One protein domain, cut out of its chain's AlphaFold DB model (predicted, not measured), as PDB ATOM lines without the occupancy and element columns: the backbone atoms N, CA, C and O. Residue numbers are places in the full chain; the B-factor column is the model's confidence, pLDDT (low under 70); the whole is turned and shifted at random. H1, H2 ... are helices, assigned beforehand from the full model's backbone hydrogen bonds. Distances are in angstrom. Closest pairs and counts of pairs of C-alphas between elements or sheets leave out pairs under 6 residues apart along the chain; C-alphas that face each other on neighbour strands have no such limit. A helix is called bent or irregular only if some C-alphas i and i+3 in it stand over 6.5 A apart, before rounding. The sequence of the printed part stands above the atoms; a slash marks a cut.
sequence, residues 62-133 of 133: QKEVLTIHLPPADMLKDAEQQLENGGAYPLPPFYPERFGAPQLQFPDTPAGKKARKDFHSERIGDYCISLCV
ATOM      1  N   GLN A  62       8.089 -12.235 115.460       90.12
ATOM      2  CA  GLN A  62       6.974 -12.818 116.205       90.12
ATOM      3  C   GLN A  62       5.803 -11.835 116.195       90.12
ATOM      4  O   GLN A  62       6.014 -10.629 116.310       90.12
ATOM      5  N   LYS A  63       4.568 -12.334 116.081       91.19
ATOM      6  CA  LYS A  63       3.373 -11.475 115.992       91.19
ATOM      7  C   LYS A  63       3.106 -10.688 117.283       91.19
ATOM      8  O   LYS A  63       2.423  -9.675 117.249       91.19
ATOM      9  N   GLU A  64       3.639 -11.157 118.409       94.19
ATOM     10  CA  GLU A  64       3.515 -10.547 119.733       94.19
ATOM     11  C   GLU A  64       4.539  -9.428 119.987       94.19
ATOM     12  O   GLU A  64       4.444  -8.734 120.997       94.19
ATOM     13  N   VAL A  65       5.525  -9.249 119.099       93.94
ATOM     14  CA  VAL A  65       6.635  -8.309 119.293       93.94
ATOM     15  C   VAL A  65       6.592  -7.222 118.225       93.94
ATOM     16  O   VAL A  65       6.794  -7.488 117.040       93.94
ATOM     17  N   LEU A  66       6.398  -5.970 118.654       91.44
ATOM     18  CA  LEU A  66       6.547  -4.814 117.772       91.44
ATOM     19  C   LEU A  66       7.992  -4.744 117.273       91.44
ATOM     20  O   LEU A  66       8.925  -4.633 118.067       91.44
ATOM     21  N   THR A  67       8.166  -4.771 115.954       91.56
ATOM     22  CA  THR A  67       9.458  -4.525 115.317       91.56
ATOM     23  C   THR A  67       9.375  -3.276 114.452       91.56
ATOM     24  O   THR A  67       8.398  -3.091 113.732       91.56
ATOM     25  N   ILE A  68      10.397  -2.423 114.546       93.56
ATOM     26  CA  ILE A  68      10.546  -1.214 113.735       93.56
ATOM     27  C   ILE A  68      11.836  -1.347 112.923       93.56
ATOM     28  O   ILE A  68      12.929  -1.394 113.489       93.56
ATOM     29  N   HIS A  69      11.718  -1.405 111.598       92.12
ATOM     30  CA  HIS A  69      12.855  -1.452 110.683       92.12
ATOM     31  C   HIS A  69      13.346  -0.045 110.356       92.12
ATOM     32  O   HIS A  69      12.629   0.754 109.760       92.12
ATOM     33  N   LEU A  70      14.598   0.246 110.700       95.00
ATOM     34  CA  LEU A  70      15.238   1.509 110.347       95.00
ATOM     35  C   LEU A  70      16.085   1.327 109.078       95.00
ATOM     36  O   LEU A  70      16.889   0.391 109.029       95.00
ATOM     37  N   PRO A  71      15.939   2.188 108.053       94.19
ATOM     38  CA  PRO A  71      16.817   2.149 106.892       94.19
ATOM     39  C   PRO A  71      18.245   2.591 107.270       94.19
ATOM     40  O   PRO A  71      18.417   3.377 108.208       94.19
ATOM     41  N   PRO A  72      19.279   2.153 106.527       95.25
ATOM     42  CA  PRO A  72      20.622   2.707 106.660       95.25
ATOM     43  C   PRO A  72      20.615   4.230 106.475       95.25
ATOM     44  O   PRO A  72      19.979   4.760 105.558       95.25
ATOM     45  N   ALA A  73      21.309   4.947 107.361       96.38
ATOM     46  CA  ALA A  73      21.252   6.407 107.411       96.38
ATOM     47  C   ALA A  73      21.804   7.081 106.141       96.38
ATOM     48  O   ALA A  73      21.363   8.165 105.773       96.38
ATOM     49  N   ASP A  74      22.771   6.458 105.475       96.00
ATOM     50  CA  ASP A  74      23.322   6.894 104.192       96.00
ATOM     51  C   ASP A  74      22.330   6.698 103.037       96.00
ATOM     52  O   ASP A  74      22.142   7.615 102.239       96.00
ATOM     53  N   MET A  75      21.628   5.562 102.987       94.38
ATOM     54  CA  MET A  75      20.576   5.312 101.997       94.38
ATOM     55  C   MET A  75      19.376   6.246 102.171       94.38
ATOM     56  O   MET A  75      18.809   6.689 101.172       94.38
ATOM     57  N   LEU A  76      19.002   6.570 103.416       95.00
ATOM     58  CA  LEU A  76      17.966   7.566 103.704       95.00
ATOM     59  C   LEU A  76      18.371   8.941 103.158       95.00
ATOM     60  O   LEU A  76      17.622   9.530 102.385       95.00
ATOM     61  N   LYS A  77      19.586   9.406 103.477       95.12
ATOM     62  CA  LYS A  77      20.111  10.690 102.981       95.12
ATOM     63  C   LYS A  77      20.176  10.744 101.456       95.12
ATOM     64  O   LYS A  77      19.800  11.752 100.866       95.12
ATOM     65  N   ASP A  78      20.639   9.671 100.812       93.81
ATOM     66  CA  ASP A  78      20.683   9.585  99.349       93.81
ATOM     67  C   ASP A  78      19.271   9.624  98.742       93.81
ATOM     68  O   ASP A  78      19.050  10.310  97.746       93.81
ATOM     69  N   ALA A  79      18.293   8.941  99.346       92.00
ATOM     70  CA  ALA A  79      16.901   9.000  98.904       92.00
ATOM     71  C   ALA A  79      16.313  10.412  99.055       92.00
ATOM     72  O   ALA A  79      15.762  10.939  98.093       92.00
ATOM     73  N   GLU A  80      16.476  11.053 100.214       92.94
ATOM     74  CA  GLU A  80      16.016  12.426 100.447       92.94
ATOM     75  C   GLU A  80      16.637  13.401  99.441       92.94
ATOM     76  O   GLU A  80      15.920  14.184  98.817       92.94
ATOM     77  N   GLN A  81      17.946  13.285  99.187       91.62
ATOM     78  CA  GLN A  81      18.640  14.099  98.191       91.62
ATOM     79  C   GLN A  81      18.096  13.880  96.772       91.62
ATOM     80  O   GLN A  81      17.933  14.839  96.018       91.62
ATOM     81  N   GLN A  82      17.791  12.638  96.387       88.25
ATOM     82  CA  GLN A  82      17.184  12.353  95.085       88.25
ATOM     83  C   GLN A  82      15.786  12.953  94.949       88.25
ATOM     84  O   GLN A  82      15.432  13.431  93.872       88.25
ATOM     85  N   LEU A  83      15.001  12.974  96.026       88.31
ATOM     86  CA  LEU A  83      13.657  13.543  96.008       88.31
ATOM     87  C   LEU A  83      13.661  15.067  95.822       88.31
ATOM     88  O   LEU A  83      12.720  15.588  95.217       88.31
ATOM     89  N   GLU A  84      14.710  15.768  96.272       86.00
ATOM     90  CA  GLU A  84      14.891  17.205  96.000       86.00
ATOM     91  C   GLU A  84      15.056  17.508  94.504       86.00
ATOM     92  O   GLU A  84      14.623  18.566  94.036       86.00
ATOM     93  N   ASN A  85      15.652  16.579  93.751       82.19
ATOM     94  CA  ASN A  85      16.032  16.773  92.350       82.19
ATOM     95  C   ASN A  85      14.865  16.661  91.357       82.19
ATOM     96  O   ASN A  85      15.075  16.805  90.154       82.19
ATOM     97  N   GLY A  86      13.633  16.421  91.815       77.12
ATOM     98  CA  GLY A  86      12.500  16.255  90.904       77.12
ATOM     99  C   GLY A  86      12.310  14.805  90.428       77.12
ATOM    100  O   GLY A  86      12.953  13.877  90.909       77.12
ATOM    101  N   GLY A  87      11.308  14.575  89.573       75.38
ATOM    102  CA  GLY A  87      11.005  13.247  89.011       75.38
ATOM    103  C   GLY A  87       9.924  12.428  89.730       75.38
ATOM    104  O   GLY A  87       9.368  12.848  90.748       75.38
ATOM    105  N   ALA A  88       9.609  11.270  89.140       77.81
ATOM    106  CA  ALA A  88       8.624  10.315  89.643       77.81
ATOM    107  C   ALA A  88       9.143   9.577  90.883       77.81
ATOM    108  O   ALA A  88      10.339   9.306  91.003       77.81
ATOM    109  N   TYR A  89       8.238   9.214  91.792       83.81
ATOM    110  CA  TYR A  89       8.617   8.380  92.928       83.81
ATOM    111  C   TYR A  89       8.762   6.920  92.464       83.81
ATOM    112  O   TYR A  89       7.837   6.393  91.835       83.81
ATOM    113  N   PRO A  90       9.886   6.240  92.758       81.44
ATOM    114  CA  PRO A  90      10.145   4.897  92.256       81.44
ATOM    115  C   PRO A  90       9.302   3.863  93.015       81.44
ATOM    116  O   PRO A  90       9.722   3.297  94.024       81.44
ATOM    117  N   LEU A  91       8.083   3.623  92.534       85.94
ATOM    118  CA  LEU A  91       7.236   2.521  92.989       85.94
ATOM    119  C   LEU A  91       7.510   1.249  92.172       85.94
ATOM    120  O   LEU A  91       7.777   1.350  90.970       85.94
ATOM    121  N   PRO A  92       7.405   0.053  92.786       86.25
ATOM    122  CA  PRO A  92       7.438  -1.202  92.046       86.25
ATOM    123  C   PRO A  92       6.414  -1.229  90.897       86.25
ATOM    124  O   PRO A  92       5.298  -0.737  91.079       86.25
ATOM    125  N   PRO A  93       6.742  -1.845  89.747       84.44
ATOM    126  CA  PRO A  93       5.925  -1.783  88.529       84.44
ATOM    127  C   PRO A  93       4.531  -2.406  88.684       84.44
ATOM    128  O   PRO A  93       3.589  -1.972  88.030       84.44
ATOM    129  N   PHE A  94       4.352  -3.342  89.619       86.88
ATOM    130  CA  PHE A  94       3.038  -3.937  89.863       86.88
ATOM    131  C   PHE A  94       2.010  -2.941  90.437       86.88
ATOM    132  O   PHE A  94       0.811  -3.186  90.328       86.88
ATOM    133  N   TYR A  95       2.438  -1.829  91.056       87.38
ATOM    134  CA  TYR A  95       1.515  -0.789  91.528       87.38
ATOM    135  C   TYR A  95       0.783  -0.108  90.360       87.38
ATOM    136  O   TYR A  95      -0.444  -0.213  90.305       87.38
ATOM    137  N   PRO A  96       1.472   0.558  89.409       84.75
ATOM    138  CA  PRO A  96       0.794   1.175  88.273       84.75
ATOM    139  C   PRO A  96       0.018   0.153  87.426       84.75
ATOM    140  O   PRO A  96      -1.093   0.449  86.998       84.75
ATOM    141  N   GLU A  97       0.528  -1.075  87.266       84.75
ATOM    142  CA  GLU A  97      -0.180  -2.159  86.561       84.75
ATOM    143  C   GLU A  97      -1.514  -2.533  87.225       84.75
ATOM    144  O   GLU A  97      -2.518  -2.726  86.540       84.75
ATOM    145  N   ARG A  98      -1.550  -2.635  88.562       85.50
ATOM    146  CA  ARG A  98      -2.747  -3.061  89.301       85.50
ATOM    147  C   ARG A  98      -3.788  -1.959  89.438       85.50
ATOM    148  O   ARG A  98      -4.980  -2.258  89.453       85.50
ATOM    149  N   PHE A  99      -3.341  -0.717  89.588       85.06
ATOM    150  CA  PHE A  99      -4.213   0.427  89.857       85.06
ATOM    151  C   PHE A  99      -4.520   1.264  88.608       85.06
ATOM    152  O   PHE A  99      -5.276   2.226  88.700       85.06
ATOM    153  N   GLY A 100      -3.964   0.909  87.443       74.06
ATOM    154  CA  GLY A 100      -4.241   1.577  86.166       74.06
ATOM    155  C   GLY A 100      -3.779   3.035  86.106       74.06
ATOM    156  O   GLY A 100      -4.190   3.771  85.211       74.06
ATOM    157  N   ALA A 101      -2.947   3.466  87.053       68.50
ATOM    158  CA  ALA A 101      -2.404   4.815  87.109       68.50
ATOM    159  C   ALA A 101      -0.968   4.813  86.565       68.50
ATOM    160  O   ALA A 101      -0.210   3.896  86.884       68.50
ATOM    161  N   PRO A 102      -0.552   5.824  85.777       67.44
ATOM    162  CA  PRO A 102       0.858   6.005  85.456       67.44
ATOM    163  C   PRO A 102       1.675   6.150  86.748       67.44
ATOM    164  O   PRO A 102       1.147   6.517  87.799       67.44
ATOM    165  N   GLN A 103       2.971   5.844  86.659       70.69
ATOM    166  CA  GLN A 103       3.923   5.949  87.767       70.69
ATOM    167  C   GLN A 103       3.703   7.255  88.547       70.69
ATOM    168  O   GLN A 103       3.571   8.307  87.928       70.69
ATOM    169  N   LEU A 104       3.629   7.184  89.881       77.00
ATOM    170  CA  LEU A 104       3.213   8.309  90.724       77.00
ATOM    171  C   LEU A 104       4.074   9.556  90.451       77.00
ATOM    172  O   LEU A 104       5.276   9.575  90.742       77.00
ATOM    173  N   GLN A 105       3.450  10.588  89.877       81.56
ATOM    174  CA  GLN A 105       4.110  11.842  89.522       81.56
ATOM    175  C   GLN A 105       3.749  12.936  90.516       81.56
ATOM    176  O   GLN A 105       2.584  13.133  90.856       81.56
ATOM    177  N   PHE A 106       4.761  13.693  90.924       86.12
ATOM    178  CA  PHE A 106       4.591  14.893  91.727       86.12
ATOM    179  C   PHE A 106       5.018  16.097  90.889       86.12
ATOM    180  O   PHE A 106       6.118  16.060  90.326       86.12
ATOM    181  N   PRO A 107       4.202  17.161  90.797       86.94
ATOM    182  CA  PRO A 107       4.571  18.338  90.024       86.94
ATOM    183  C   PRO A 107       5.835  18.985  90.602       86.94
ATOM    184  O   PRO A 107       6.065  18.945  91.815       86.94
ATOM    185  N   ASP A 108       6.650  19.610  89.751       88.56
ATOM    186  CA  ASP A 108       7.838  20.353  90.188       88.56
ATOM    187  C   ASP A 108       7.463  21.759  90.689       88.56
ATOM    188  O   ASP A 108       7.849  22.792  90.151       88.56
ATOM    189  N   THR A 109       6.622  21.790  91.720       90.88
ATOM    190  CA  THR A 109       6.201  22.997  92.440       90.88
ATOM    191  C   THR A 109       6.551  22.844  93.919       90.88
ATOM    192  O   THR A 109       6.715  21.715  94.387       90.88
ATOM    193  N   PRO A 110       6.623  23.929  94.713       91.00
ATOM    194  CA  PRO A 110       6.847  23.811  96.156       91.00
ATOM    195  C   PRO A 110       5.862  22.850  96.846       91.00
ATOM    196  O   PRO A 110       6.269  22.024  97.661       91.00
ATOM    197  N   ALA A 111       4.583  22.892  96.455       92.19
ATOM    198  CA  ALA A 111       3.561  21.981  96.966       92.19
ATOM    199  C   ALA A 111       3.800  20.524  96.532       92.19
ATOM    200  O   ALA A 111       3.686  19.618  97.353       92.19
ATOM    201  N   GLY A 112       4.184  20.283  95.272       90.56
ATOM    202  CA  GLY A 112       4.494  18.937  94.782       90.56
ATOM    203  C   GLY A 112       5.766  18.344  95.394       90.56
ATOM    204  O   GLY A 112       5.799  17.157  95.716       90.56
ATOM    205  N   LYS A 113       6.793  19.168  95.642       90.12
ATOM    206  CA  LYS A 113       7.990  18.766  96.398       90.12
ATOM    207  C   LYS A 113       7.631  18.363  97.822       90.12
ATOM    208  O   LYS A 113       8.085  17.319  98.281       90.12
ATOM    209  N   LYS A 114       6.782  19.144  98.501       91.75
ATOM    210  CA  LYS A 114       6.283  18.784  99.833       91.75
ATOM    211  C   LYS A 114       5.503  17.466  99.798       91.75
ATOM    212  O   LYS A 114       5.859  16.555 100.531       91.75
ATOM    213  N   ALA A 115       4.524  17.334  98.902       92.19
ATOM    214  CA  ALA A 115       3.703  16.128  98.780       92.19
ATOM    215  C   ALA A 115       4.543  14.863  98.534       92.19
ATOM    216  O   ALA A 115       4.249  13.796  99.060       92.19
ATOM    217  N   ARG A 116       5.635  14.982  97.779       91.69
ATOM    218  CA  ARG A 116       6.574  13.884  97.544       91.69
ATOM    219  C   ARG A 116       7.357  13.473  98.792       91.69
ATOM    220  O   ARG A 116       7.578  12.284  98.999       91.69
ATOM    221  N   LYS A 117       7.794  14.439  99.606       92.19
ATOM    222  CA  LYS A 117       8.469  14.179 100.891       92.19
ATOM    223  C   LYS A 117       7.503  13.599 101.920       92.19
ATOM    224  O   LYS A 117       7.868  12.674 102.643       92.19
ATOM    225  N   ASP A 118       6.272  14.103 101.941       94.38
ATOM    226  CA  ASP A 118       5.195  13.542 102.755       94.38
ATOM    227  C   ASP A 118       4.971  12.070 102.353       94.38
ATOM    228  O   ASP A 118       5.068  11.188 103.199       94.38
ATOM    229  N   PHE A 119       4.843  11.777 101.050       93.62
ATOM    230  CA  PHE A 119       4.702  10.407 100.544       93.62
ATOM    231  C   PHE A 119       5.910   9.509 100.855       93.62
ATOM    232  O   PHE A 119       5.756   8.330 101.173       93.62
ATOM    233  N   HIS A 120       7.132  10.046 100.802       94.19
ATOM    234  CA  HIS A 120       8.323   9.316 101.241       94.19
ATOM    235  C   HIS A 120       8.220   8.901 102.714       94.19
ATOM    236  O   HIS A 120       8.503   7.752 103.053       94.19
ATOM    237  N   SER A 121       7.757   9.817 103.566       95.75
ATOM    238  CA  SER A 121       7.558   9.581 104.999       95.75
ATOM    239  C   SER A 121       6.445   8.563 105.259       95.75
ATOM    240  O   SER A 121       6.629   7.660 106.072       95.75
ATOM    241  N   GLU A 122       5.331   8.646 104.526       95.25
ATOM    242  CA  GLU A 122       4.248   7.651 104.561       95.25
ATOM    243  C   GLU A 122       4.768   6.257 104.200       95.25
ATOM    244  O   GLU A 122       4.497   5.290 104.906       95.25
ATOM    245  N   ARG A 123       5.583   6.146 103.140       93.38
ATOM    246  CA  ARG A 123       6.199   4.877 102.726       93.38
ATOM    247  C   ARG A 123       7.132   4.319 103.793       93.38
ATOM    248  O   ARG A 123       7.036   3.131 104.076       93.38
ATOM    249  N   ILE A 124       8.014   5.146 104.367       94.69
ATOM    250  CA  ILE A 124       8.889   4.736 105.478       94.69
ATOM    251  C   ILE A 124       8.046   4.217 106.641       94.69
ATOM    252  O   ILE A 124       8.331   3.135 107.142       94.69
ATOM    253  N   GLY A 125       7.002   4.953 107.032       95.06
ATOM    254  CA  GLY A 125       6.089   4.561 108.105       95.06
ATOM    255  C   GLY A 125       5.369   3.237 107.843       95.06
ATOM    256  O   GLY A 125       5.218   2.436 108.757       95.06
ATOM    257  N   ASP A 126       4.972   2.981 106.596       93.56
ATOM    258  CA  ASP A 126       4.297   1.750 106.175       93.56
ATOM    259  C   ASP A 126       5.231   0.529 106.230       93.56
ATOM    260  O   ASP A 126       4.961  -0.455 106.929       93.56
ATOM    261  N   TYR A 127       6.378   0.584 105.539       90.12
ATOM    262  CA  TYR A 127       7.258  -0.584 105.458       90.12
ATOM    263  C   TYR A 127       8.066  -0.831 106.739       90.12
ATOM    264  O   TYR A 127       8.598  -1.928 106.898       90.12
ATOM    265  N   CYS A 128       8.196   0.150 107.643       93.38
ATOM    266  CA  CYS A 128       9.008  -0.027 108.847       93.38
ATOM    267  C   CYS A 128       8.317  -0.847 109.941       93.38
ATOM    268  O   CYS A 128       9.017  -1.436 110.759       93.38
ATOM    269  N   ILE A 129       6.982  -0.914 109.948       91.06
ATOM    270  CA  ILE A 129       6.191  -1.634 110.967       91.06
ATOM    271  C   ILE A 129       5.459  -2.868 110.429       91.06
ATOM    272  O   ILE A 129       4.896  -3.644 111.202       91.06
ATOM    273  N   SER A 130       5.403  -3.033 109.107       85.19
ATOM    274  CA  SER A 130       4.618  -4.091 108.470       85.19
ATOM    275  C   SER A 130       5.153  -5.492 108.793       85.19
ATOM    276  O   SER A 130       6.331  -5.773 108.599       85.19
ATOM    277  N   LEU A 131       4.267  -6.401 109.224       82.00
ATOM    278  CA  LEU A 131       4.586  -7.818 109.466       82.00
ATOM    279  C   LEU A 131       4.147  -8.719 108.300       82.00
ATOM    280  O   LEU A 131       4.953  -9.438 107.715       82.00
ATOM    281  N   CYS A 132       2.857  -8.693 107.968       83.06
ATOM    282  CA  CYS A 132       2.245  -9.319 106.796       83.06
ATOM    283  C   CYS A 132       0.829  -8.741 106.655       83.06
ATOM    284  O   CYS A 132       0.156  -8.568 107.673       83.06
ATOM    285  N   VAL A 133       0.384  -8.468 105.426       72.12
ATOM    286  CA  VAL A 133      -0.974  -7.993 105.095       72.12
ATOM    287  C   VAL A 133      -1.680  -8.948 104.145       72.12
ATOM    288  O   VAL A 133      -0.976  -9.582 103.322       72.12
TER     289      VAL A 133
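Overview. This is residues 62 to 133 of the 133 residues of an uncharacterized protein of Reyranella sp. CPCC 100927 (UniProt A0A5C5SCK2). Two helices, the shorter H1 and the longer H3, run in opposite ways at a small angle and meet where H1 ends and H3 begins. Between them the backbone swings away in a wide loop that holds the short helix H2, clear of both. The printed part has 72 residues with three named helices, in the order H1, H2, H3, and no named strand; its class is all helix. It is loose, with a radius of gyration of the C-alphas of 14.2 A and spans of 43 by 31 by 18 A.

Arrangement. Go first to H1, residues 73 to 84, and compare it with H3, residues 110 to 129. They touch, at a shallow tilt of 29 degrees, opposite ways, and their closest C-alphas are those of Glu 84 and Lys 113, 7.1 A apart. H1 touches H3 with residues 80 to 84 alone, and H3 touches H1 with residues 113 to 117 alone. H2, residues 94 to 99, is apart from H1 and from H3. In H1 and H2 every O i to N i+4 pair is within hydrogen-bond range; in H3 15 of 16 are.

Along the chain. From Gln 62, pass residues 62 to 72, which hold no named helix, and find C-alpha 73 at (21.252, 6.407, 107.411), where H1 begins; it runs 16.9 A to C-alpha 84. H2 runs 8.5 A from Phe 94 to Phe 99. H3 begins at C-alpha 110, at (6.847, 23.811, 96.156), and runs 29.4 A to C-alpha 129, at (6.191, -1.634, 110.967). H3 is neither bent nor irregular, but only just: C-alphas 126 and 129 are 6.2 A apart.

Size, cuts and confidence. The two C-alphas farthest apart are those of Glu 64 and Thr 109, 43.3 A. The printed part has no cut and ends at Val 133, the chain's last residue. Both links, H1 to H2 and H2 to H3, are short. Mean pLDDT of the printed part is 88.2; look for values under 70 at residues 101 to 102.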